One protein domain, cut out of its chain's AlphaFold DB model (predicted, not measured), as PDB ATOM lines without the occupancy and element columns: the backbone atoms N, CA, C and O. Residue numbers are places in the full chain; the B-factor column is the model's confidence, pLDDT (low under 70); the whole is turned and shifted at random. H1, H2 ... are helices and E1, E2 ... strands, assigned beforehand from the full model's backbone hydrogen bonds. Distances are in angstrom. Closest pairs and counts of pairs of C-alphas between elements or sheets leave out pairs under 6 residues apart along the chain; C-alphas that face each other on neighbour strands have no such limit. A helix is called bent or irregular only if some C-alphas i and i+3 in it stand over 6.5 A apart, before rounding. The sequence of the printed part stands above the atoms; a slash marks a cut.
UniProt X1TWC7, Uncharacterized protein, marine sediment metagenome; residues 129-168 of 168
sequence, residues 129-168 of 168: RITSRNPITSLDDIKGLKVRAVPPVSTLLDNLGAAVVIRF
ATOM      1  N   ARG A 129      16.940  20.086   0.567       83.62
ATOM      2  CA  ARG A 129      15.707  19.732  -0.143       83.62
ATOM      3  C   ARG A 129      15.436  20.755  -1.235       83.62
ATOM      4  O   ARG A 129      15.597  21.954  -1.016       83.62
ATOM      5  N   ILE A 130      14.995  20.280  -2.395       86.75
ATOM      6  CA  ILE A 130      14.504  21.143  -3.470       86.75
ATOM      7  C   ILE A 130      12.997  21.290  -3.281       86.75
ATOM      8  O   ILE A 130      12.256  20.314  -3.380       86.75
ATOM      9  N   THR A 131      12.547  22.513  -3.028       87.25
ATOM     10  CA  THR A 131      11.120  22.841  -2.989       87.25
ATOM     11  C   THR A 131      10.720  23.421  -4.340       87.25
ATOM     12  O   THR A 131      11.285  24.421  -4.779       87.25
ATOM     13  N   SER A 132       9.745  22.802  -5.005       88.69
ATOM     14  CA  SER A 132       9.284  23.189  -6.341       88.69
ATOM     15  C   SER A 132       7.761  23.273  -6.392       88.69
ATOM     16  O   SER A 132       7.065  22.578  -5.653       88.69
ATOM     17  N   ARG A 133       7.237  24.126  -7.283       88.94
ATOM     18  CA  ARG A 133       5.795  24.187  -7.593       88.94
ATOM     19  C   ARG A 133       5.325  22.967  -8.385       88.94
ATOM     20  O   ARG A 133       4.173  22.574  -8.258       88.94
ATOM     21  N   ASN A 134       6.216  22.399  -9.195       89.94
ATOM     22  CA  ASN A 134       5.953  21.220 -10.010       89.94
ATOM     23  C   ASN A 134       6.673  20.005  -9.407       89.94
ATOM     24  O   ASN A 134       7.787  20.176  -8.895       89.94
ATOM     25  N   PRO A 135       6.094  18.795  -9.486       92.81
ATOM     26  CA  PRO A 135       6.777  17.574  -9.072       92.81
ATOM     27  C   PRO A 135       8.115  17.395  -9.799       92.81
ATOM     28  O   PRO A 135       8.205  17.644 -10.997       92.81
ATOM     29  N   ILE A 136       9.133  16.943  -9.067       93.69
ATOM     30  CA  ILE A 136      10.432  16.527  -9.608       93.69
ATOM     31  C   ILE A 136      10.540  15.034  -9.313       93.69
ATOM     32  O   ILE A 136      10.626  14.640  -8.150       93.69
ATOM     33  N   THR A 137      10.466  14.204 -10.350       94.94
ATOM     34  CA  THR A 137      10.450  12.734 -10.225       94.94
ATOM     35  C   THR A 137      11.621  12.068 -10.944       94.94
ATOM     36  O   THR A 137      11.880  10.883 -10.741       94.94
ATOM     37  N   SER A 138      12.364  12.833 -11.742       93.94
ATOM     38  CA  SER A 138      13.537  12.393 -12.487       93.94
ATOM     39  C   SER A 138      14.622  13.477 -12.527       93.94
ATOM     40  O   SER A 138      14.371  14.643 -12.232       93.94
ATOM     41  N   LEU A 139      15.845  13.101 -12.923       91.81
ATOM     42  CA  LEU A 139      16.920  14.073 -13.160       91.81
ATOM     43  C   LEU A 139      16.632  14.985 -14.361       91.81
ATOM     44  O   LEU A 139      17.116  16.112 -14.390       91.81
ATOM     45  N   ASP A 140      15.837  14.529 -15.332       94.62
ATOM     46  CA  ASP A 140      15.468  15.353 -16.485       94.62
ATOM     47  C   ASP A 140      14.586  16.542 -16.082       94.62
ATOM     48  O   ASP A 140      14.711  17.608 -16.681       94.62
ATOM     49  N   ASP A 141      13.795  16.414 -15.010       94.69
ATOM     50  CA  ASP A 141      12.970  17.506 -14.467       94.69
ATOM     51  C   ASP A 141      13.810  18.662 -13.885       94.69
ATOM     52  O   ASP A 141      13.298  19.762 -13.668       94.69
ATOM     53  N   ILE A 142      15.102  18.431 -13.615       93.75
ATOM     54  CA  ILE A 142      16.033  19.452 -13.108       93.75
ATOM     55  C   ILE A 142      16.520  20.360 -14.248       93.75
ATOM     56  O   ILE A 142      16.828  21.533 -14.017       93.75
ATOM     57  N   LYS A 143      16.549  19.869 -15.493       94.56
ATOM     58  CA  LYS A 143      17.038  20.637 -16.645       94.56
ATOM     59  C   LYS A 143      16.139  21.847 -16.903       94.56
ATOM     60  O   LYS A 143      14.938  21.726 -17.122       94.56
ATOM     61  N   GLY A 144      16.727  23.039 -16.888       92.12
ATOM     62  CA  GLY A 144      16.025  24.312 -17.044       92.12
ATOM     63  C   GLY A 144      15.201  24.742 -15.825       92.12
ATOM     64  O   GLY A 144      14.581  25.809 -15.866       92.12
ATOM     65  N   LEU A 145      15.199  23.966 -14.732       92.75
ATOM     66  CA  LEU A 145      14.491  24.323 -13.507       92.75
ATOM     67  C   LEU A 145      15.086  25.603 -12.921       92.75
ATOM     68  O   LEU A 145      16.248  25.636 -12.524       92.75
ATOM     69  N   LYS A 146      14.276  26.659 -12.819       92.38
ATOM     70  CA  LYS A 146      14.669  27.875 -12.100       92.38
ATOM     71  C   LYS A 146      14.604  27.615 -10.601       92.38
ATOM     72  O   LYS A 146      13.510  27.502 -10.049       92.38
ATOM     73  N   VAL A 147      15.759  27.531  -9.949       90.69
ATOM     74  CA  VAL A 147      15.862  27.146  -8.536       90.69
ATOM     75  C   VAL A 147      16.754  28.110  -7.767       90.69
ATOM     76  O   VAL A 147      17.855  28.443  -8.201       90.69
ATOM     77  N   ARG A 148      16.280  28.558  -6.599       89.00
ATOM     78  CA  ARG A 148      17.119  29.288  -5.645       89.00
ATOM     79  C   ARG A 148      17.944  28.283  -4.857       89.00
ATOM     80  O   ARG A 148      17.368  27.407  -4.217       89.00
ATOM     81  N   ALA A 149      19.262  28.435  -4.870       85.31
ATOM     82  CA  ALA A 149      20.176  27.558  -4.148       85.31
ATOM     83  C   ALA A 149      21.196  28.368  -3.345       85.31
ATOM     84  O   ALA A 149      21.550  29.491  -3.707       85.31
ATOM     85  N   VAL A 150      21.652  27.778  -2.244       78.38
ATOM     86  CA  VAL A 150      22.807  28.257  -1.477       78.38
ATOM     87  C   VAL A 150      24.104  27.720  -2.104       78.38
ATOM     88  O   VAL A 150      24.044  26.699  -2.799       78.38
ATOM     89  N   PRO A 151      25.266  28.364  -1.866       74.62
ATOM     90  CA  PRO A 151      26.535  28.006  -2.503       74.62
ATOM     91  C   PRO A 151      26.904  26.511  -2.513       74.62
ATOM     92  O   PRO A 151      27.327  26.048  -3.568       74.62
ATOM     93  N   PRO A 152      26.712  25.727  -1.430       74.75
ATOM     94  CA  PRO A 152      27.076  24.308  -1.464       74.75
ATOM     95  C   PRO A 152      26.265  23.479  -2.470       74.75
ATOM     96  O   PRO A 152      26.776  22.507  -3.013       74.75
ATOM     97  N   VAL A 153      25.014  23.858  -2.772       82.81
ATOM     98  CA  VAL A 153      24.117  23.097  -3.674       82.81
ATOM     99  C   VAL A 153      24.052  23.675  -5.082       82.81
ATOM    100  O   VAL A 153      23.688  22.966  -6.023       82.81
ATOM    101  N   SER A 154      24.415  24.946  -5.256       83.94
ATOM    102  CA  SER A 154      24.294  25.637  -6.540       83.94
ATOM    103  C   SER A 154      25.092  24.945  -7.642       83.94
ATOM    104  O   SER A 154      24.533  24.671  -8.698       83.94
ATOM    105  N   THR A 155      26.352  24.589  -7.386       83.81
ATOM    106  CA  THR A 155      27.222  23.951  -8.387       83.81
ATOM    107  C   THR A 155      26.695  22.590  -8.838       83.81
ATOM    108  O   THR A 155      26.759  22.271 -10.023       83.81
ATOM    109  N   LEU A 156      26.131  21.788  -7.929       86.44
ATOM    110  CA  LEU A 156      25.527  20.509  -8.307       86.44
ATOM    111  C   LEU A 156      24.321  20.718  -9.228       86.44
ATOM    112  O   LEU A 156      24.209  20.050 -10.250       86.44
ATOM    113  N   LEU A 157      23.416  21.628  -8.867       90.44
ATOM    114  CA  LEU A 157      22.199  21.870  -9.644       90.44
ATOM    115  C   LEU A 157      22.507  22.469 -11.017       90.44
ATOM    116  O   LEU A 157      21.881  22.071 -11.997       90.44
ATOM    117  N   ASP A 158      23.494  23.358 -11.094       90.75
ATOM    118  CA  ASP A 158      23.977  23.929 -12.353       90.75
ATOM    119  C   ASP A 158      24.550  22.841 -13.278       90.75
ATOM    120  O   ASP A 158      24.144  22.728 -14.433       90.75
ATOM    121  N   ASN A 159      25.373  21.930 -12.740       90.94
ATOM    122  CA  ASN A 159      25.890  20.770 -13.482       90.94
ATOM    123  C   ASN A 159      24.788  19.799 -13.946       90.94
ATOM    124  O   ASN A 159      24.957  19.097 -14.942       90.94
ATOM    125  N   LEU A 160      23.655  19.750 -13.240       92.50
ATOM    126  CA  LEU A 160      22.465  18.990 -13.640       92.50
ATOM    127  C   LEU A 160      21.580  19.752 -14.648       92.50
ATOM    128  O   LEU A 160      20.568  19.220 -15.107       92.50
ATOM    129  N   GLY A 161      21.970  20.971 -15.028       93.00
ATOM    130  CA  GLY A 161      21.310  21.795 -16.036       93.00
ATOM    131  C   GLY A 161      20.217  22.714 -15.490       93.00
ATOM    132  O   GLY A 161      19.424  23.224 -16.283       93.00
ATOM    133  N   ALA A 162      20.128  22.918 -14.174       94.00
ATOM    134  CA  ALA A 162      19.183  23.864 -13.587       94.00
ATOM    135  C   ALA A 162      19.584  25.317 -13.883       94.00
ATOM    136  O   ALA A 162      20.758  25.658 -13.965       94.00
ATOM    137  N   ALA A 163      18.600  26.208 -13.964       92.62
ATOM    138  CA  ALA A 163      18.831  27.647 -14.015       92.62
ATOM    139  C   ALA A 163      18.936  28.195 -12.580       92.62
ATOM    140  O   ALA A 163      17.944  28.636 -11.988       92.62
ATOM    141  N   VAL A 164      20.133  28.116 -11.995       90.19
ATOM    142  CA  VAL A 164      20.359  28.474 -10.588       90.19
ATOM    143  C   VAL A 164      20.307  29.987 -10.367       90.19
ATOM    144  O   VAL A 164      20.915  30.771 -11.091       90.19
ATOM    145  N   VAL A 165      19.608  30.400  -9.309       85.50
ATOM    146  CA  VAL A 165      19.579  31.780  -8.813       85.50
ATOM    147  C   VAL A 165      20.202  31.815  -7.419       85.50
ATOM    148  O   VAL A 165      19.659  31.241  -6.474       85.50
ATOM    149  N   ILE A 166      21.338  32.495  -7.273       72.88
ATOM    150  CA  ILE A 166      22.006  32.686  -5.977       72.88
ATOM    151  C   ILE A 166      21.487  33.984  -5.351       72.88
ATOM    152  O   ILE A 166      21.402  35.011  -6.024       72.88
ATOM    153  N   ARG A 167      21.120  33.945  -4.066       60.06
ATOM    154  CA  ARG A 167      20.713  35.133  -3.303       60.06
ATOM    155  C   ARG A 167      21.300  35.045  -1.897       60.06
ATOM    156  O   ARG A 167      20.995  34.069  -1.198       60.06
ATOM    157  N   PHE A 168      22.146  36.020  -1.577       53.22
ATOM    158  CA  PHE A 168      22.731  36.260  -0.260       53.22
ATOM    159  C   PHE A 168      21.726  36.995   0.626       53.22
ATOM    160  O   PHE A 168      20.966  37.824   0.067       53.22
TER     161      PHE A 168
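What this domain is: This is residues 129 to 168 of the 168 residues of an uncharacterized protein of marine sediment metagenome (UniProt X1TWC7). Two short parallel strands, E1 and E2, lie side by side, and the helix H1 between them in the chain packs close to E2 on one side of this small pair. A long stretch with no named element, residues 129 to 145, makes a wide loop at the end where both strands begin, while residues 167 and 168 run on past E2 at the other end. The printed part has 40 residues with one named helix and two named strands, in the order E1, H1, E2; the sheet has the order E1, E2 and is parallel. The class is mixed, helices and strands, with under half of the residues in named elements. The whole is compact, with a radius of gyration of the C-alphas of 9.4 A, and it spans 27 by 19 by 15 A.

How they stand to each other: After residues 129 to 145 comes E1, residues 146 to 149, the parallel neighbour of E2, residues 163 to 166, with 34 degrees between their directions. The C-alphas of Lys 146 and Ala 163 face each other at 4.6 A, and those of Ala 149 and Ile 166 at 5.7 A. Across the pair, N 165 and O 147 are within hydrogen-bond range at 2.9 A, and so are N 147 and O 163 at 3.2 A. H1, residues 151 to 159, stands between the strands in the chain, and E1, H1 and E2 form a strand-helix-strand unit, two parallel neighbour strands with a helix between them, whose crossover is right-handed. The closest C-alphas of H1 and E2 are those of Asp 158 and Val 164, 6.1 A apart. E1 and H1 are near each other, with 10 pairs of C-alphas within 10 A. H1 is irregular, but only just: C-alphas 152 and 155 are 6.9 A apart. In its backbone, 3 of 5 O i to N i+4 pairs are within hydrogen-bond range.

Where its parts are: The printed part begins at C-alpha 129, at (15.707, 19.732, -0.143). E1 starts at C-alpha 146, at (14.669, 27.875, -12.100), and measures 9.7 A from first to last C-alpha. H1 runs from Pro 151 to Asn 159 over 13.2 A. E2 runs from Ala 163 over 10.0 A to C-alpha 166, at (22.006, 32.686, -5.977).

The domain as a whole: The two C-alphas farthest apart are those of Ser 138 and Phe 168, at 28.3 A. The printed part has no cut, and it ends at Phe 168, the chain's last residue. The links from E1 to H1 and from H1 to E2 are tight, with 1 and 3 residues between the elements. The mean pLDDT of the printed part is 87.1, and residues 167 to 168 are under 70.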